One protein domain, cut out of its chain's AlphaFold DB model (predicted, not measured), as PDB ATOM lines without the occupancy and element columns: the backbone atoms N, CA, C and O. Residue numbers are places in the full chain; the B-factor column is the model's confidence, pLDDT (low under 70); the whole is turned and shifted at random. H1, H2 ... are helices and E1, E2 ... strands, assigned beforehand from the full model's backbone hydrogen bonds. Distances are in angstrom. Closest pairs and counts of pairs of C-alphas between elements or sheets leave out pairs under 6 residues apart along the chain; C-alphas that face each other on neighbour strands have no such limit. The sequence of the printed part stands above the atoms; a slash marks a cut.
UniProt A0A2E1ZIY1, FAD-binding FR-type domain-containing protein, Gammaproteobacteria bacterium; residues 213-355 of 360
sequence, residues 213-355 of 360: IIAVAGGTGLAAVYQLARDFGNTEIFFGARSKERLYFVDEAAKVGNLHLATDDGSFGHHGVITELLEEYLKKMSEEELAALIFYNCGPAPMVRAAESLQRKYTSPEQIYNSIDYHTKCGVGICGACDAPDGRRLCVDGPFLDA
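Overview. This is residues 213 to 355 of the 360 residues of the protein "FAD-binding FR-type domain-containing protein" of Gammaproteobacteria bacterium (UniProt A0A2E1ZIY1). A five-stranded parallel sheet is sandwiched between two pairs of helices, H1 and H2 over one face and H3 and H5 over the other, in three layers. Beyond the end of E5, a long loop stretch, residues 324 to 355, makes a lobe to one side and comes back to pair briefly with E5, while short H4 lies off the sheet. The printed part has 143 residues, with five named helices and five named strands, in the order E1 H1 E2 H2 E3 H3 H4 E4 H5 E5; the sheet's order is E3 E2 E1 E4 E5, and the class is mixed, helices and strands. It is compact, with a radius of gyration of the C-alphas of 15.0 A, and spans 43 by 37 by 27 A.

Arrangement. E1, residues 213 to 218, is an inner strand. H1, residues 221 to 232, is over E1 at a height over the sheet of 7.9 A. E2, residues 235 to 241, is parallel to E1, with N 215 and O 236 2.8 A apart, within hydrogen-bond range. H2, residues 250 to 256, is on the same face as H1; they touch at a shallow tilt of 26 degrees, the same way, through H1's residues 226 to 230 alone, the closest C-alphas being those of Arg 230 and Val 256, 4.9 A apart. E3, residues 258 to 263, is an edge strand parallel to E2, with N 260 and O 237 at 2.8 A. H3, residues 274 to 282, is on the opposite face. H4, residues 287 to 291, is not on the sheet. E4, residues 293 to 298, is parallel to E1, with N 216 and O 296 at 2.9 A. H5, residues 301 to 311, touches H3 at a shallow tilt of 13 degrees, the same way; the closest C-alphas, of Thr 275 and Ala 307, are 5.8 A apart. E5, residues 320 to 323, is the other edge strand, parallel to E4, with N 321 and O 295 at 2.8 A. E1, H1, E2; E2, H2, E3; and E4, H5, E5 are strand-helix-strand units, parallel neighbour strands joined through a helix, with right-handed crossovers; E3, H3 H4, E4 is a split one, with E2 E1 between its strands, also right-handed. Every O i to N i+4 pair is within hydrogen-bond range in H3, H4 and H5, against 6 of 8 in H1 and 1 of 3 in H2, where 3 of 4 O i to N i+3 pairs are.

Along the chain. E1 begins at C-alpha 213, (252.229, 180.570, 304.242), and is 16.6 A long; H1 is 17.2 A, E2 19.0 A, E3 17.0 A, E4 16.4 A and H5 15.2 A. H2 is 10.3 A, H3 12.5 A and H4 6.1 A. E5, 10.3 A, ends at C-alpha 323, (239.817, 174.798, 310.480).

Size, cuts and confidence. The C-alphas of Lys 284 and Ile 334, the two farthest apart, are 44.9 A apart. The printed part has no cut, and no link between named elements is long. Mean pLDDT of the printed part is 95.8, and no printed residue is under 70.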
ATOM      1  N   ILE A 213     253.375 181.401 303.877       98.12
ATOM      2  CA  ILE A 213     252.229 180.570 304.242       98.12
ATOM      3  C   ILE A 213     252.627 179.095 304.203       98.12
ATOM      4  O   ILE A 213     253.147 178.611 303.194       98.12
ATOM      5  N   ILE A 214     252.338 178.381 305.287       98.56
ATOM      6  CA  ILE A 214     252.373 176.923 305.367       98.56
ATOM      7  C   ILE A 214     250.938 176.426 305.525       98.56
ATOM      8  O   ILE A 214     250.289 176.682 306.538       98.56
ATOM      9  N   ALA A 215     250.431 175.709 304.533       98.31
ATOM     10  CA  ALA A 215     249.090 175.157 304.577       98.31
ATOM     11  C   ALA A 215     249.140 173.640 304.766       98.31
ATOM     12  O   ALA A 215     249.717 172.938 303.939       98.31
ATOM     13  N   VAL A 216     248.541 173.124 305.839       98.50
ATOM     14  CA  VAL A 216     248.537 171.689 306.159       98.50
ATOM     15  C   VAL A 216     247.134 171.136 305.969       98.50
ATOM     16  O   VAL A 216     246.184 171.594 306.601       98.50
ATOM     17  N   ALA A 217     246.998 170.140 305.100       97.62
ATOM     18  CA  ALA A 217     245.719 169.587 304.697       97.62
ATOM     19  C   ALA A 217     245.653 168.066 304.811       97.62
ATOM     20  O   ALA A 217     246.633 167.347 304.616       97.62
ATOM     21  N   GLY A 218     244.439 167.573 305.053       93.56
ATOM     22  CA  GLY A 218     244.100 166.157 304.959       93.56
ATOM     23  C   GLY A 218     242.609 165.953 304.710       93.56
ATOM     24  O   GLY A 218     241.778 166.746 305.155       93.56
ATOM     25  N   GLY A 219     242.255 164.893 303.983       85.06
ATOM     26  CA  GLY A 219     240.864 164.643 303.576       85.06
ATOM     27  C   GLY A 219     240.306 165.762 302.685       85.06
ATOM     28  O   GLY A 219     240.955 166.181 301.729       85.06
ATOM     29  N   THR A 220     239.111 166.272 302.999       84.38
ATOM     30  CA  THR A 220     238.493 167.427 302.311       84.38
ATOM     31  C   THR A 220     239.253 168.738 302.510       84.38
ATOM     32  O   THR A 220     239.024 169.684 301.764       84.38
ATOM     33  N   GLY A 221     240.179 168.808 303.475       91.25
ATOM     34  CA  GLY A 221     240.875 170.046 303.822       91.25
ATOM     35  C   GLY A 221     241.704 170.653 302.688       91.25
ATOM     36  O   GLY A 221     241.949 171.860 302.702       91.25
ATOM     37  N   LEU A 222     242.073 169.858 301.669       95.06
ATOM     38  CA  LEU A 222     242.735 170.376 300.469       95.06
ATOM     39  C   LEU A 222     241.881 171.445 299.775       95.06
ATOM     40  O   LEU A 222     242.438 172.428 299.304       95.06
ATOM     41  N   ALA A 223     240.550 171.305 299.754       91.94
ATOM     42  CA  ALA A 223     239.667 172.285 299.121       91.94
ATOM     43  C   ALA A 223     239.821 173.689 299.728       91.94
ATOM     44  O   ALA A 223     239.961 174.669 298.999       91.94
ATOM     45  N   ALA A 224     239.877 173.780 301.060       92.12
ATOM     46  CA  ALA A 224     240.043 175.052 301.755       92.12
ATOM     47  C   ALA A 224     241.429 175.670 301.510       92.12
ATOM     48  O   ALA A 224     241.536 176.862 301.219       92.12
ATOM     49  N   VAL A 225     242.497 174.868 301.602       93.88
ATOM     50  CA  VAL A 225     243.865 175.391 301.456       93.88
ATOM     51  C   VAL A 225     244.285 175.616 300.005       93.88
ATOM     52  O   VAL A 225     245.169 176.429 299.757       93.88
ATOM     53  N   TYR A 226     243.666 174.936 299.037       95.69
ATOM     54  CA  TYR A 226     243.948 175.145 297.618       95.69
ATOM     55  C   TYR A 226     243.574 176.568 297.189       95.69
ATOM     56  O   TYR A 226     244.383 177.242 296.554       95.69
ATOM     57  N   GLN A 227     242.382 177.045 297.577       93.44
ATOM     58  CA  GLN A 227     241.976 178.430 297.315       93.44
ATOM     59  C   GLN A 227     242.972 179.417 297.925       93.44
ATOM     60  O   GLN A 227     243.389 180.362 297.265       93.44
ATOM     61  N   LEU A 228     243.411 179.153 299.158       93.88
ATOM     62  CA  LEU A 228     244.419 179.962 299.834       93.88
ATOM     63  C   LEU A 228     245.735 179.985 299.044       93.88
ATOM     64  O   LEU A 228     246.247 181.056 298.725       93.88
ATOM     65  N   ALA A 229     246.264 178.823 298.662       95.62
ATOM     66  CA  ALA A 229     247.503 178.749 297.897       95.62
ATOM     67  C   ALA A 229     247.410 179.512 296.568       95.62
ATOM     68  O   ALA A 229     248.314 180.279 296.235       95.62
ATOM     69  N   ARG A 230     246.291 179.361 295.854       94.81
ATOM     70  CA  ARG A 230     246.007 180.073 294.605       94.81
ATOM     71  C   ARG A 230     245.955 181.588 294.786       94.81
ATOM     72  O   ARG A 230     246.534 182.300 293.970       94.81
ATOM     73  N   ASP A 231     245.264 182.069 295.814       92.56
ATOM     74  CA  ASP A 231     245.002 183.500 295.993       92.56
ATOM     75  C   ASP A 231     246.264 184.266 296.441       92.56
ATOM     76  O   ASP A 231     246.451 185.419 296.048       92.56
ATOM     77  N   PHE A 232     247.158 183.633 297.215       93.88
ATOM     78  CA  PHE A 232     248.369 184.283 297.750       93.88
ATOM     79  C   PHE A 232     249.673 183.927 297.014       93.88
ATOM     80  O   PHE A 232     250.624 184.707 297.044       93.88
ATOM     81  N   GLY A 233     249.754 182.769 296.348       90.44
ATOM     82  CA  GLY A 233     250.865 182.386 295.463       90.44
ATOM     83  C   GLY A 233     252.228 182.136 296.128       90.44
ATOM     84  O   GLY A 233     253.203 181.849 295.437       90.44
ATOM     85  N   ASN A 234     252.334 182.229 297.456       93.31
ATOM     86  CA  ASN A 234     253.579 182.045 298.216       93.31
ATOM     87  C   ASN A 234     253.517 180.871 299.215       93.31
ATOM     88  O   ASN A 234     254.268 180.850 300.194       93.31
ATOM     89  N   THR A 235     252.655 179.886 298.961       97.19
ATOM     90  CA  THR A 235     252.290 178.834 299.927       97.19
ATOM     91  C   THR A 235     253.100 177.543 299.755       97.19
ATOM     92  O   THR A 235     253.264 177.051 298.638       97.19
ATOM     93  N   GLU A 236     253.576 176.967 300.865       98.31
ATOM     94  CA  GLU A 236     253.962 175.550 300.945       98.31
ATOM     95  C   GLU A 236     252.733 174.733 301.352       98.31
ATOM     96  O   GLU A 236     252.159 174.959 302.418       98.31
ATOM     97  N   ILE A 237     252.318 173.797 300.509       98.56
ATOM     98  CA  ILE A 237     251.150 172.951 300.738       98.56
ATOM     99  C   ILE A 237     251.642 171.590 301.221       98.56
ATOM    100  O   ILE A 237     252.314 170.877 300.486       98.56
ATOM    101  N   PHE A 238     251.270 171.205 302.432       98.62
ATOM    102  CA  PHE A 238     251.517 169.891 303.007       98.62
ATOM    103  C   PHE A 238     250.216 169.096 302.979       98.62
ATOM    104  O   PHE A 238     249.327 169.340 303.791       98.62
ATOM    105  N   PHE A 239     250.084 168.153 302.048       98.31
ATOM    106  CA  PHE A 239     248.857 167.383 301.866       98.31
ATOM    107  C   PHE A 239     249.070 165.900 302.181       98.31
ATOM    108  O   PHE A 239     249.828 165.196 301.511       98.31
ATOM    109  N   GLY A 240     248.397 165.439 303.238       97.31
ATOM    110  CA  GLY A 240     248.417 164.053 303.694       97.31
ATOM    111  C   GLY A 240     247.145 163.289 303.333       97.31
ATOM    112  O   GLY A 240     246.032 163.808 303.464       97.31
ATOM    113  N   ALA A 241     247.294 162.022 302.956       96.25
ATOM    114  CA  ALA A 241     246.174 161.103 302.766       96.25
ATOM    115  C   ALA A 241     246.497 159.690 303.271       96.25
ATOM    116  O   ALA A 241     247.646 159.352 303.519       96.25
ATOM    117  N   ARG A 242     245.481 158.830 303.395       95.44
ATOM    118  CA  ARG A 242     245.694 157.434 303.827       95.44
ATOM    119  C   ARG A 242     246.473 156.607 302.802       95.44
ATOM    120  O   ARG A 242     247.248 155.740 303.178       95.44
ATOM    121  N   SER A 243     246.229 156.871 301.521       96.06
ATOM    122  CA  SER A 243     246.831 156.182 300.382       96.06
ATOM    123  C   SER A 243     246.875 157.104 299.166       96.06
ATOM    124  O   SER A 243     246.179 158.125 299.118       96.06
ATOM    125  N   LYS A 244     247.666 156.723 298.163       96.81
ATOM    126  CA  LYS A 244     247.878 157.460 296.914       96.81
ATOM    127  C   LYS A 244     246.577 157.780 296.187       96.81
ATOM    128  O   LYS A 244     246.415 158.894 295.706       96.81
ATOM    129  N   GLU A 245     245.650 156.827 296.143       95.12
ATOM    130  CA  GLU A 245     244.378 156.947 295.413       95.12
ATOM    131  C   GLU A 245     243.518 158.110 295.944       95.12
ATOM    132  O   GLU A 245     242.690 158.666 295.232       95.12
ATOM    133  N   ARG A 246     243.716 158.483 297.217       95.44
ATOM    134  CA  ARG A 246     242.973 159.554 297.893       95.44
ATOM    135  C   ARG A 246     243.615 160.932 297.737       95.44
ATOM    136  O   ARG A 246     243.055 161.912 298.228       95.44
ATOM    137  N   LEU A 247     244.779 161.022 297.095       95.25
ATOM    138  CA  LEU A 247     245.415 162.292 296.764       95.25
ATOM    139  C   LEU A 247     244.749 162.880 295.510       95.25
ATOM    140  O   LEU A 247     245.247 162.742 294.396       95.25
ATOM    141  N   TYR A 248     243.600 163.528 295.695       94.44
ATOM    142  CA  TYR A 248     242.899 164.234 294.621       94.44
ATOM    143  C   TYR A 248     243.535 165.606 294.355       94.44
ATOM    144  O   TYR A 248     244.132 166.202 295.249       94.44
ATOM    145  N   PHE A 249     243.386 166.121 293.129       95.75
ATOM    146  CA  PHE A 249     243.766 167.496 292.757       95.75
ATOM    147  C   PHE A 249     245.262 167.850 292.926       95.75
ATOM    148  O   PHE A 249     245.625 169.013 293.106       95.75
ATOM    149  N   VAL A 250     246.143 166.844 292.891       95.94
ATOM    150  CA  VAL A 250     247.598 166.995 293.086       95.94
ATOM    151  C   VAL A 250     248.234 167.875 292.010       95.94
ATOM    152  O   VAL A 250     248.995 168.788 292.334       95.94
ATOM    153  N   ASP A 251     247.913 167.627 290.739       96.19
ATOM    154  CA  ASP A 251     248.503 168.355 289.613       96.19
ATOM    155  C   ASP A 251     248.079 169.827 289.607       96.19
ATOM    156  O   ASP A 251     248.837 170.707 289.198       96.19
ATOM    157  N   GLU A 252     246.859 170.119 290.050       96.19
ATOM    158  CA  GLU A 252     246.350 171.470 290.229       96.19
ATOM    159  C   GLU A 252     246.999 172.159 291.426       96.19
ATOM    160  O   GLU A 252     247.464 173.291 291.289       96.19
ATOM    161  N   ALA A 253     247.095 171.485 292.575       96.12
ATOM    162  CA  ALA A 253     247.737 172.031 293.767       96.12
ATOM    163  C   ALA A 253     249.215 172.387 293.513       96.12
ATOM    164  O   ALA A 253     249.675 173.449 293.930       96.12
ATOM    165  N   ALA A 254     249.934 171.566 292.742       96.44
ATOM    166  CA  ALA A 254     251.322 171.826 292.356       96.44
ATOM    167  C   ALA A 254     251.504 173.056 291.440       96.44
ATOM    168  O   ALA A 254     252.618 173.561 291.308       96.44
ATOM    169  N   LYS A 255     250.437 173.553 290.794       96.56
ATOM    170  CA  LYS A 255     250.487 174.773 289.960       96.56
ATOM    171  C   LYS A 255     250.344 176.057 290.773       96.56
ATOM    172  O   LYS A 255     250.693 177.119 290.265       96.56
ATOM    173  N   VAL A 256     249.801 175.971 291.987       95.69
ATOM    174  CA  VAL A 256     249.470 177.137 292.823       95.69
ATOM    175  C   VAL A 256     250.325 177.246 294.086       95.69
ATOM    176  O   VAL A 256     250.296 178.272 294.758       95.69
ATOM    177  N   GLY A 257     251.112 176.221 294.406       95.50
ATOM    178  CA  GLY A 257     252.028 176.236 295.541       95.50
ATOM    179  C   GLY A 257     253.068 175.125 295.471       95.50
ATOM    180  O   GLY A 257     253.020 174.246 294.611       95.50
ATOM    181  N   ASN A 258     254.015 175.161 296.406       97.19
ATOM    182  CA  ASN A 258     255.020 174.114 296.547       97.19
ATOM    183  C   ASN A 258     254.406 172.938 297.306       97.19
ATOM    184  O   ASN A 258     254.105 173.054 298.492       97.19
ATOM    185  N   LEU A 259     254.176 171.827 296.608       97.81
ATOM    186  CA  LEU A 259     253.410 170.703 297.133       97.81
ATOM    187  C   LEU A 259     254.312 169.627 297.755       97.81
ATOM    188  O   LEU A 259     255.190 169.070 297.097       97.81
ATOM    189  N   HIS A 260     254.021 169.290 299.007       98.44
ATOM    190  CA  HIS A 260     254.646 168.242 299.809       98.44
ATOM    191  C   HIS A 260     253.591 167.191 300.143       98.44
ATOM    192  O   HIS A 260     252.528 167.517 300.673       98.44
ATOM    193  N   LEU A 261     253.869 165.930 299.820       98.44
ATOM    194  CA  LEU A 261     252.885 164.850 299.893       98.44
ATOM    195  C   LEU A 261     253.335 163.760 300.854       98.44
ATOM    196  O   LEU A 261     254.496 163.346 300.826       98.44
ATOM    197  N   ALA A 262     252.391 163.262 301.646       98.12
ATOM    198  CA  ALA A 262     252.587 162.110 302.515       98.12
ATOM    199  C   ALA A 262     251.405 161.143 302.411       98.12
ATOM    200  O   ALA A 262     250.251 161.564 302.275       98.12
ATOM    201  N   THR A 263     251.699 159.848 302.498       98.06
ATOM    202  CA  THR A 263     250.689 158.797 302.605       98.06
ATOM    203  C   THR A 263     250.942 157.917 303.817       98.06
ATOM    204  O   THR A 263     252.074 157.479 304.045       98.06
ATOM    205  N   ASP A 264     249.881 157.626 304.577       97.12
ATOM    206  CA  ASP A 264     249.975 156.789 305.782       97.12
ATOM    207  C   ASP A 264     250.553 155.396 305.459       97.12
ATOM    208  O   ASP A 264     251.286 154.831 306.265       97.12
ATOM    209  N   ASP A 265     250.244 154.851 304.276       97.62
ATOM    210  CA  ASP A 265     250.704 153.540 303.796       97.62
ATOM    211  C   ASP A 265     251.997 153.575 302.953       97.62
ATOM    212  O   ASP A 265     252.468 152.529 302.496       97.62
ATOM    213  N   GLY A 266     252.567 154.762 302.713       97.44
ATOM    214  CA  GLY A 266     253.774 154.946 301.904       97.44
ATOM    215  C   GLY A 266     253.604 154.688 300.404       97.44
ATOM    216  O   GLY A 266     254.598 154.574 299.686       97.44
ATOM    217  N   SER A 267     252.372 154.595 299.900       97.69
ATOM    218  CA  SER A 267     252.092 154.370 298.475       97.69
ATOM    219  C   SER A 267     252.492 155.547 297.567       97.69
ATOM    220  O   SER A 267     252.667 155.352 296.357       97.69
ATOM    221  N   PHE A 268     252.659 156.759 298.113       97.38
ATOM    222  CA  PHE A 268     253.188 157.929 297.402       97.38
ATOM    223  C   PHE A 268     253.765 158.997 298.347       97.38
ATOM    224  O   PHE A 268     253.213 159.255 299.414       97.38
ATOM    225  N   GLY A 269     254.833 159.683 297.927       97.25
ATOM    226  CA  GLY A 269     255.464 160.735 298.733       97.25
ATOM    227  C   GLY A 269     256.161 160.196 299.989       97.25
ATOM    228  O   GLY A 269     256.761 159.122 299.954       97.25
ATOM    229  N   HIS A 270     256.108 160.958 301.085       98.06
ATOM    230  CA  HIS A 270     256.598 160.531 302.402       98.06
ATOM    231  C   HIS A 270     255.729 159.402 302.966       98.06
ATOM    232  O   HIS A 270     254.504 159.471 302.893       98.06
ATOM    233  N   HIS A 271     256.353 158.380 303.551       98.19
ATOM    234  CA  HIS A 271     255.639 157.309 304.245       98.19
ATOM    235  C   HIS A 271     255.442 157.694 305.710       98.19
ATOM    236  O   HIS A 271     256.414 157.760 306.459       98.19
ATOM    237  N   GLY A 272     254.189 157.911 306.101       96.50
ATOM    238  CA  GLY A 272     253.806 158.307 307.451       96.50
ATOM    239  C   GLY A 272     252.872 159.511 307.442       96.50
ATOM    240  O   GLY A 272     252.362 159.930 306.400       96.50
ATOM    241  N   VAL A 273     252.646 160.082 308.623       96.75
ATOM    242  CA  VAL A 273     251.745 161.229 308.770       96.75
ATOM    243  C   VAL A 273     252.394 162.515 308.252       96.75
ATOM    244  O   VAL A 273     253.592 162.743 308.413       96.75
ATOM    245  N   ILE A 274     251.586 163.414 307.684       97.50
ATOM    246  CA  ILE A 274     252.072 164.661 307.063       97.50
ATOM    247  C   ILE A 274     252.861 165.569 308.022       97.50
ATOM    248  O   ILE A 274     253.741 166.316 307.598       97.50
ATOM    249  N   THR A 275     252.583 165.487 309.325       97.81
ATOM    250  CA  THR A 275     253.278 166.273 310.350       97.81
ATOM    251  C   THR A 275     254.744 165.882 310.513       97.81
ATOM    252  O   THR A 275     255.541 166.732 310.890       97.81
ATOM    253  N   GLU A 276     255.136 164.642 310.207       98.06
ATOM    254  CA  GLU A 276     256.553 164.244 310.217       98.06
ATOM    255  C   GLU A 276     257.331 164.980 309.123       98.06
ATOM    256  O   GLU A 276     258.365 165.591 309.392       98.06
ATOM    257  N   LEU A 277     256.775 165.005 307.908       98.19
ATOM    258  CA  LEU A 277     257.353 165.732 306.781       98.19
ATOM    259  C   LEU A 277     257.415 167.243 307.055       98.19
ATOM    260  O   LEU A 277     258.412 167.894 306.738       98.19
ATOM    261  N   LEU A 278     256.376 167.802 307.687       98.62
ATOM    262  CA  LEU A 278     256.378 169.197 308.136       98.62
ATOM    263  C   LEU A 278     257.485 169.464 309.166       98.62
ATOM    264  O   LEU A 278     258.192 170.462 309.058       98.62
ATOM    265  N   GLU A 279     257.677 168.585 310.151       98.50
ATOM    266  CA  GLU A 279     258.723 168.753 311.165       98.50
ATOM    267  C   GLU A 279     260.125 168.741 310.539       98.50
ATOM    268  O   GLU A 279     260.977 169.557 310.897       98.50
ATOM    269  N   GLU A 280     260.372 167.850 309.576       98.12
ATOM    270  CA  GLU A 280     261.631 167.821 308.827       98.12
ATOM    271  C   GLU A 280     261.884 169.098 308.022       98.12
ATOM    272  O   GLU A 280     263.042 169.493 307.849       98.12
ATOM    273  N   TYR A 281     260.824 169.727 307.513       98.25
ATOM    274  CA  TYR A 281     260.902 171.007 306.822       98.25
ATOM    275  C   TYR A 281     261.246 172.135 307.804       98.25
ATOM    276  O   TYR A 281     262.246 172.827 307.613       98.25
ATOM    277  N   LEU A 282     260.492 172.258 308.901       98.31
ATOM    278  CA  LEU A 282     260.670 173.317 309.902       98.31
ATOM    279  C   LEU A 282     262.042 173.258 310.593       98.31
ATOM    280  O   LEU A 282     262.650 174.296 310.835       98.31
ATOM    281  N   LYS A 283     262.588 172.059 310.849       97.81
ATOM    282  CA  LYS A 283     263.928 171.876 311.450       97.81
ATOM    283  C   LYS A 283     265.079 172.467 310.633       97.81
ATOM    284  O   LYS A 283     266.171 172.629 311.174       97.81
ATOM    285  N   LYS A 284     264.874 172.713 309.339       97.38
ATOM    286  CA  LYS A 284     265.904 173.239 308.432       97.38
ATOM    287  C   LYS A 284     265.884 174.766 308.337       97.38
ATOM    288  O   LYS A 284     266.792 175.316 307.722       97.38
ATOM    289  N   MET A 285     264.872 175.419 308.910       97.44
ATOM    290  CA  MET A 285     264.663 176.862 308.802       97.44
ATOM    291  C   MET A 285     265.406 177.623 309.907       97.44
ATOM    292  O   MET A 285     265.590 177.105 311.011       97.44
ATOM    293  N   SER A 286     265.832 178.852 309.613       97.31
ATOM    294  CA  SER A 286     266.390 179.766 310.617       97.31
ATOM    295  C   SER A 286     265.296 180.357 311.515       97.31
ATOM    296  O   SER A 286     264.109 180.304 311.194       97.31
ATOM    297  N   GLU A 287     265.684 180.963 312.641       95.00
ATOM    298  CA  GLU A 287     264.733 181.644 313.533       95.00
ATOM    299  C   GLU A 287     263.988 182.783 312.818       95.00
ATOM    300  O   GLU A 287     262.788 182.959 313.021       95.00
ATOM    301  N   GLU A 288     264.666 183.521 311.934       95.56
ATOM    302  CA  GLU A 288     264.047 184.589 311.145       95.56
ATOM    303  C   GLU A 288     263.020 184.053 310.142       95.56
ATOM    304  O   GLU A 288     261.968 184.663 309.949       95.56
ATOM    305  N   GLU A 289     263.305 182.914 309.510       96.25
ATOM    306  CA  GLU A 289     262.375 182.266 308.585       96.25
ATOM    307  C   GLU A 289     261.139 181.740 309.323       96.25
ATOM    308  O   GLU A 289     260.020 181.946 308.853       96.25
ATOM    309  N   LEU A 290     261.326 181.127 310.499       96.81
ATOM    310  CA  LEU A 290     260.240 180.648 311.360       96.81
ATOM    311  C   LEU A 290     259.344 181.798 311.850       96.81
ATOM    312  O   LEU A 290     258.119 181.680 311.834       96.81
ATOM    313  N   ALA A 291     259.935 182.935 312.225       95.50
ATOM    314  CA  ALA A 291     259.195 184.119 312.662       95.50
ATOM    315  C   ALA A 291     258.315 184.733 311.554       95.50
ATOM    316  O   ALA A 291     257.348 185.430 311.851       95.50
ATOM    317  N   ALA A 292     258.627 184.469 310.281       96.25
ATOM    318  CA  ALA A 292     257.841 184.934 309.140       96.25
ATOM    319  C   ALA A 292     256.708 183.971 308.737       96.25
ATOM    320  O   ALA A 292     255.936 184.297 307.830       96.25
ATOM    321  N   LEU A 293     256.603 182.789 309.355       97.88
ATOM    322  CA  LEU A 293     255.602 181.794 308.977       97.88
ATOM    323  C   LEU A 293     254.196 182.166 309.453       97.88
ATOM    324  O   LEU A 293     254.007 182.757 310.514       97.88
ATOM    325  N   ILE A 294     253.201 181.743 308.680       98.19
ATOM    326  CA  ILE A 294     251.811 181.652 309.120       98.19
ATOM    327  C   ILE A 294     251.230 180.311 308.683       98.19
ATOM    328  O   ILE A 294     251.426 179.880 307.543       98.19
ATOM    329  N   PHE A 295     250.545 179.633 309.597       98.44
ATOM    330  CA  PHE A 295     250.018 178.294 309.389       98.44
ATOM    331  C   PHE A 295     248.512 178.321 309.191       98.44
ATOM    332  O   PHE A 295     247.790 178.922 309.984       98.44
ATOM    333  N   TYR A 296     248.042 177.608 308.172       98.25
ATOM    334  CA  TYR A 296     246.626 177.334 307.952       98.25
ATOM    335  C   TYR A 296     246.413 175.826 307.875       98.25
ATOM    336  O   TYR A 296     246.779 175.175 306.896       98.25
ATOM    337  N   ASN A 297     245.816 175.259 308.916       98.31
ATOM    338  CA  ASN A 297     245.578 173.829 309.044       98.31
ATOM    339  C   ASN A 297     244.107 173.527 308.757       98.31
ATOM    340  O   ASN A 297     243.228 174.122 309.376       98.31
ATOM    341  N   CYS A 298     243.816 172.588 307.860       97.44
ATOM    342  CA  CYS A 298     242.441 172.198 307.553       97.44
ATOM    343  C   CYS A 298     242.301 170.689 307.353       97.44
ATOM    344  O   CYS A 298     242.999 170.088 306.538       97.44
ATOM    345  N   GLY A 299     241.366 170.062 308.064       94.75
ATOM    346  CA  GLY A 299     241.040 168.650 307.874       94.75
ATOM    347  C   GLY A 299     240.565 167.966 309.156       94.75
ATOM    348  O   GLY A 299     240.060 168.627 310.066       94.75
ATOM    349  N   PRO A 300     240.717 166.630 309.261       93.00
ATOM    350  CA  PRO A 300     240.282 165.883 310.432       93.00
ATOM    351  C   PRO A 300     240.901 166.419 311.723       93.00
ATOM    352  O   PRO A 300     242.108 166.650 311.798       93.00
ATOM    353  N   ALA A 301     240.085 166.523 312.772       94.19
ATOM    354  CA  ALA A 301     240.493 167.087 314.054       94.19
ATOM    355  C   ALA A 301     241.798 166.494 314.644       94.19
ATOM    356  O   ALA A 301     242.596 167.265 315.175       94.19
ATOM    357  N   PRO A 302     242.081 165.171 314.554       94.62
ATOM    358  CA  PRO A 302     243.367 164.623 314.995       94.62
ATOM    359  C   PRO A 302     244.573 165.178 314.227       94.62
ATOM    360  O   PRO A 302     245.608 165.429 314.835       94.62
ATOM    361  N   MET A 303     244.433 165.398 312.917       95.94
ATOM    362  CA  MET A 303     245.505 165.931 312.075       95.94
ATOM    363  C   MET A 303     245.759 167.405 312.390       95.94
ATOM    364  O   MET A 303     246.901 167.777 312.643       95.94
ATOM    365  N   VAL A 304     244.698 168.215 312.482       97.12
ATOM    366  CA  VAL A 304     244.817 169.643 312.824       97.12
ATOM    367  C   VAL A 304     245.460 169.830 314.202       97.12
ATOM    368  O   VAL A 304     246.406 170.599 314.335       97.12
ATOM    369  N   ARG A 305     245.036 169.057 315.212       96.19
ATOM    370  CA  ARG A 305     245.639 169.109 316.556       96.19
ATOM    371  C   ARG A 305     247.104 168.667 316.578       96.19
ATOM    372  O   ARG A 305     247.901 169.245 317.312       96.19
ATOM    373  N   ALA A 306     247.470 167.653 315.793       97.62
ATOM    374  CA  ALA A 306     248.863 167.222 315.675       97.62
ATOM    375  C   ALA A 306     249.733 168.292 314.995       97.62
ATOM    376  O   ALA A 306     250.840 168.565 315.465       97.62
ATOM    377  N   ALA A 307     249.221 168.927 313.934       98.19
ATOM    378  CA  ALA A 307     249.894 170.018 313.238       98.19
ATOM    379  C   ALA A 307     250.100 171.225 314.160       98.19
ATOM    380  O   ALA A 307     251.229 171.680 314.314       98.19
ATOM    381  N   GLU A 308     249.055 171.675 314.856       97.88
ATOM    382  CA  GLU A 308     249.145 172.775 315.819       97.88
ATOM    383  C   GLU A 308     250.156 172.471 316.939       97.88
ATOM    384  O   GLU A 308     251.024 173.291 317.239       97.88
ATOM    385  N   SER A 309     250.093 171.276 317.539       97.69
ATOM    386  CA  SER A 309     251.022 170.873 318.604       97.69
ATOM    387  C   SER A 309     252.481 170.875 318.140       97.69
ATOM    388  O   SER A 309     253.376 171.240 318.904       97.69
ATOM    389  N   LEU A 310     252.730 170.480 316.890       98.25
ATOM    390  CA  LEU A 310     254.045 170.569 316.274       98.25
ATOM    391  C   LEU A 310     254.458 172.030 316.052       98.25
ATOM    392  O   LEU A 310     255.548 172.413 316.467       98.25
ATOM    393  N   GLN A 311     253.599 172.838 315.434       98.25
ATOM    394  CA  GLN A 311     253.877 174.229 315.058       98.25
ATOM    395  C   GLN A 311     254.162 175.114 316.276       98.25
ATOM    396  O   GLN A 311     255.111 175.893 316.251       98.25
ATOM    397  N   ARG A 312     253.455 174.908 317.396       97.25
ATOM    398  CA  ARG A 312     253.709 175.599 318.678       97.25
ATOM    399  C   ARG A 312     255.120 175.390 319.242       97.25
ATOM    400  O   ARG A 312     255.535 176.136 320.123       97.25
ATOM    401  N   LYS A 313     255.866 174.381 318.777       97.06
ATOM    402  CA  LYS A 313     257.281 174.198 319.149       97.06
ATOM    403  C   LYS A 313     258.209 175.183 318.430       97.06
ATOM    404  O   LYS A 313     259.346 175.342 318.861       97.06
ATOM    405  N   TYR A 314     257.741 175.792 317.341       97.44
ATOM    406  CA  TYR A 314     258.531 176.625 316.434       97.44
ATOM    407  C   TYR A 314     258.030 178.070 316.341       97.44
ATOM    408  O   TYR A 314     258.827 178.953 316.043       97.44
ATOM    409  N   THR A 315     256.741 178.324 316.590       96.06
ATOM    410  CA  THR A 315     256.116 179.647 316.419       96.06
ATOM    411  C   THR A 315     255.110 179.972 317.516       96.06
ATOM    412  O   THR A 315     254.728 179.107 318.310       96.06
ATOM    413  N   SER A 316     254.656 181.227 317.552       94.75
ATOM    414  CA  SER A 316     253.620 181.646 318.492       94.75
ATOM    415  C   SER A 316     252.221 181.166 318.054       94.75
ATOM    416  O   SER A 316     252.003 180.889 316.868       94.75
ATOM    417  N   PRO A 317     251.257 181.038 318.985       94.81
ATOM    418  CA  PRO A 317     249.897 180.586 318.673       94.81
ATOM    419  C   PRO A 317     249.137 181.506 317.710       94.81
ATOM    420  O   PRO A 317     248.321 181.032 316.929       94.81
ATOM    421  N   GLU A 318     249.441 182.805 317.720       94.81
ATOM    422  CA  GLU A 318     248.837 183.819 316.846       94.81
ATOM    423  C   GLU A 318     249.233 183.632 315.372       94.81
ATOM    424  O   GLU A 318     248.598 184.182 314.476       94.81
ATOM    425  N   GLN A 319     250.286 182.853 315.105       96.75
ATOM    426  CA  GLN A 319     250.706 182.482 313.754       96.75
ATOM    427  C   GLN A 319     249.992 181.220 313.246       96.75
ATOM    428  O   GLN A 319     250.269 180.789 312.128       96.75
ATOM    429  N   ILE A 320     249.123 180.589 314.043       98.19
ATOM    430  CA  ILE A 320     248.516 179.293 313.726       98.19
ATOM    431  C   ILE A 320     247.002 179.433 313.632       98.19
ATOM    432  O   ILE A 320     246.349 179.813 314.597       98.19
ATOM    433  N   TYR A 321     246.447 179.057 312.482       97.88
ATOM    434  CA  TYR A 321     245.017 179.080 312.207       97.88
ATOM    435  C   TYR A 321     244.516 177.682 311.866       97.88
ATOM    436  O   TYR A 321     245.071 176.984 311.016       97.88
ATOM    437  N   ASN A 322     243.427 177.281 312.505       97.31
ATOM    438  CA  ASN A 322     242.885 175.936 312.454       97.31
ATOM    439  C   ASN A 322     241.444 175.949 311.949       97.31
ATOM    440  O   ASN A 322     240.598 176.665 312.471       97.31
ATOM    441  N   SER A 323     241.158 175.085 310.979       96.06
ATOM    442  CA  SER A 323     239.817 174.798 310.480       96.06
ATOM    443  C   SER A 323     239.520 173.314 310.671       96.06
ATOM    444  O   SER A 323     240.028 172.457 309.945       96.06
ATOM    445  N   ILE A 324     238.683 173.012 311.659       94.00
ATOM    446  CA  ILE A 324     238.148 171.672 311.920       94.00
ATOM    447  C   ILE A 324     236.664 171.702 311.582       94.00
ATOM    448  O   ILE A 324     235.951 172.574 312.068       94.00
ATOM    449  N   ASP A 325     236.186 170.739 310.797       87.94
ATOM    450  CA  ASP A 325     234.762 170.641 310.485       87.94
ATOM    451  C   ASP A 325     233.952 170.237 311.728       87.94
ATOM    452  O   ASP A 325     234.026 169.101 312.208       87.94
ATOM    453  N   TYR A 326     233.145 171.173 312.229       90.19
ATOM    454  CA  TYR A 326     232.117 170.933 313.243       90.19
ATOM    455  C   TYR A 326     230.724 170.868 312.608       90.19
ATOM    456  O   TYR A 326     230.505 171.193 311.436       90.19
ATOM    457  N   HIS A 327     229.737 170.437 313.391       91.25
ATOM    458  CA  HIS A 327     228.376 170.287 312.900       91.25
ATOM    459  C   HIS A 327     227.743 171.644 312.553       91.25
ATOM    460  O   HIS A 327     227.278 172.367 313.419       91.25
ATOM    461  N   THR A 328     227.629 171.999 311.277       93.81
ATOM    462  CA  THR A 328     227.061 173.307 310.904       93.81
ATOM    463  C   THR A 328     225.599 173.184 310.475       93.81
ATOM    464  O   THR A 328     225.244 172.302 309.692       93.81
ATOM    465  N   LYS A 329     224.745 174.081 310.991       93.75
ATOM    466  CA  LYS A 329     223.322 174.198 310.618       93.75
ATOM    467  C   LYS A 329     223.024 175.550 309.966       93.75
ATOM    468  O   LYS A 329     223.023 175.657 308.752       93.75
ATOM    469  N   CYS A 330     222.818 176.601 310.762       94.25
ATOM    470  CA  CYS A 330     222.324 177.885 310.249       94.25
ATOM    471  C   CYS A 330     223.290 178.600 309.284       94.25
ATOM    472  O   CYS A 330     222.845 179.249 308.342       94.25
ATOM    473  N   GLY A 331     224.606 178.491 309.500       95.81
ATOM    474  CA  GLY A 331     225.610 179.256 308.750       95.81
ATOM    475  C   GLY A 331     225.696 180.744 309.123       95.81
ATOM    476  O   GLY A 331     226.456 181.464 308.499       95.81
ATOM    477  N   VAL A 332     224.945 181.209 310.127       96.00
ATOM    478  CA  VAL A 332     224.813 182.642 310.471       96.00
ATOM    479  C   VAL A 332     224.937 182.916 311.979       96.00
ATOM    480  O   VAL A 332     224.383 183.872 312.506       96.00
ATOM    481  N   GLY A 333     225.602 182.034 312.722       95.06
ATOM    482  CA  GLY A 333     225.975 182.255 314.126       95.06
ATOM    483  C   GLY A 333     224.870 182.059 315.171       95.06
ATOM    484  O   GLY A 333     225.179 182.014 316.358       95.06
ATOM    485  N   ILE A 334     223.605 181.877 314.780       93.12
ATOM    486  CA  ILE A 334     222.482 181.843 315.738       93.12
ATOM    487  C   ILE A 334     222.346 180.523 316.512       93.12
ATOM    488  O   ILE A 334     221.999 180.524 317.687       93.12
ATOM    489  N   CYS A 335     222.582 179.375 315.869       93.94
ATOM    490  CA  CYS A 335     222.233 178.078 316.466       93.94
ATOM    491  C   CYS A 335     223.318 177.473 317.368       93.94
ATOM    492  O   CYS A 335     223.079 176.427 317.962       93.94
ATOM    493  N   GLY A 336     224.527 178.043 317.364       94.38
ATOM    494  CA  GLY A 336     225.683 177.529 318.104       94.38
ATOM    495  C   GLY A 336     226.260 176.195 317.620       94.38
ATOM    496  O   GLY A 336     227.342 175.851 318.036       94.38
ATOM    497  N   ALA A 337     225.611 175.462 316.711       96.19
ATOM    498  CA  ALA A 337     225.996 174.085 316.378       96.19
ATOM    499  C   ALA A 337     227.442 173.883 315.870       96.19
ATOM    500  O   ALA A 337     227.991 172.793 316.015       96.19
ATOM    501  N   CYS A 338     228.010 174.906 315.224       96.25
ATOM    502  CA  CYS A 338     229.377 174.898 314.708       96.25
ATOM    503  C   CYS A 338     230.363 175.553 315.687       96.25
ATOM    504  O   CYS A 338     231.297 176.222 315.241       96.25
ATOM    505  N   ASP A 339     230.098 175.478 316.987       95.19
ATOM    506  CA  ASP A 339     231.001 175.962 318.016       95.19
ATOM    507  C   ASP A 339     232.252 175.082 318.097       95.19
ATOM    508  O   ASP A 339     232.208 173.851 318.075       95.19
ATOM    509  N   ALA A 340     233.400 175.743 318.153       93.75
ATOM    510  CA  ALA A 340     234.641 175.147 318.589       93.75
ATOM    511  C   ALA A 340     234.635 175.024 320.128       93.75
ATOM    512  O   ALA A 340     233.812 175.653 320.796       93.75
ATOM    513  N   PRO A 341     235.550 174.235 320.724       91.38
ATOM    514  CA  PRO A 341     235.615 174.059 322.178       91.38
ATOM    515  C   PRO A 341     235.742 175.355 322.997       91.38
ATOM    516  O   PRO A 341     235.379 175.359 324.169       91.38
ATOM    517  N   ASP A 342     236.241 176.435 322.394       91.00
ATOM    518  CA  ASP A 342     236.365 177.768 323.001       91.00
ATOM    519  C   ASP A 342     235.089 178.631 322.872       91.00
ATOM    520  O   ASP A 342     235.044 179.759 323.356       91.00
ATOM    521  N   GLY A 343     234.034 178.109 322.237       93.00
ATOM    522  CA  GLY A 343     232.755 178.786 322.026       93.00
ATOM    523  C   GLY A 343     232.672 179.636 320.756       93.00
ATOM    524  O   GLY A 343     231.577 180.092 320.410       93.00
ATOM    525  N   ARG A 344     233.775 179.827 320.015       95.44
ATOM    526  CA  ARG A 344     233.747 180.525 318.719       95.44
ATOM    527  C   ARG A 344     233.050 179.668 317.671       95.44
ATOM    528  O   ARG A 344     233.209 178.454 317.622       95.44
ATOM    529  N   ARG A 345     232.261 180.287 316.801       96.69
ATOM    530  CA  ARG A 345     231.385 179.621 315.831       96.69
ATOM    531  C   ARG A 345     231.970 179.758 314.433       96.69
ATOM    532  O   ARG A 345     232.039 180.860 313.898       96.69
ATOM    533  N   LEU A 346     232.280 178.638 313.778       96.00
ATOM    534  CA  LEU A 346     232.949 178.634 312.464       96.00
ATOM    535  C   LEU A 346     232.293 179.533 311.407       96.00
ATOM    536  O   LEU A 346     232.979 180.124 310.585       96.00
ATOM    537  N   CYS A 347     230.964 179.624 311.404       96.75
ATOM    538  CA  CYS A 347     230.230 180.348 310.370       96.75
ATOM    539  C   CYS A 347     230.300 181.881 310.452       96.75
ATOM    540  O   CYS A 347     229.969 182.533 309.463       96.75
ATOM    541  N   VAL A 348     230.714 182.442 311.591       96.81
ATOM    542  CA  VAL A 348     230.828 183.899 311.803       96.81
ATOM    543  C   VAL A 348     232.191 184.308 312.350       96.81
ATOM    544  O   VAL A 348     232.668 185.379 312.005       96.81
ATOM    545  N   ASP A 349     232.843 183.456 313.143       96.62
ATOM    546  CA  ASP A 349     234.172 183.710 313.713       96.62
ATOM    547  C   ASP A 349     235.287 183.097 312.855       96.62
ATOM    548  O   ASP A 349     236.345 183.692 312.671       96.62
ATOM    549  N   GLY A 350     235.037 181.906 312.302       95.12
ATOM    550  CA  GLY A 350     236.018 181.122 311.554       95.12
ATOM    551  C   GLY A 350     235.774 181.145 310.045       95.12
ATOM    552  O   GLY A 350     235.423 182.193 309.506       95.12
ATOM    553  N   PRO A 351     235.944 180.006 309.342       94.62
ATOM    554  CA  PRO A 351     236.274 178.672 309.853       94.62
ATOM    555  C   PRO A 351     237.733 178.514 310.296       94.62
ATOM    556  O   PRO A 351     238.008 177.652 311.123       94.62
ATOM    557  N   PHE A 352     238.653 179.348 309.799       96.38
ATOM    558  CA  PHE A 352     240.036 179.390 310.280       96.38
ATOM    559  C   PHE A 352     240.123 180.228 311.556       96.38
ATOM    560  O   PHE A 352     240.205 181.450 311.499       96.38
ATOM    561  N   LEU A 353     240.097 179.554 312.703       95.81
ATOM    562  CA  LEU A 353     240.228 180.164 314.024       95.81
ATOM    563  C   LEU A 353     241.696 180.165 314.454       95.81
ATOM    564  O   LEU A 353     242.376 179.152 314.289       95.81
ATOM    565  N   ASP A 354     242.193 181.271 315.004       92.94
ATOM    566  CA  ASP A 354     243.556 181.318 315.541       92.94
ATOM    567  C   ASP A 354     243.703 180.429 316.789       92.94
ATOM    568  O   ASP A 354     242.735 180.147 317.503       92.94
ATOM    569  N   ALA A 355     244.926 179.989 317.063       91.31
ATOM    570  CA  ALA A 355     245.228 179.111 318.183       91.31
ATOM    571  C   ALA A 355     245.531 179.869 319.496       91.31
ATOM    572  O   ALA A 355     245.877 179.236 320.496       91.31
TER     573      ALA A 355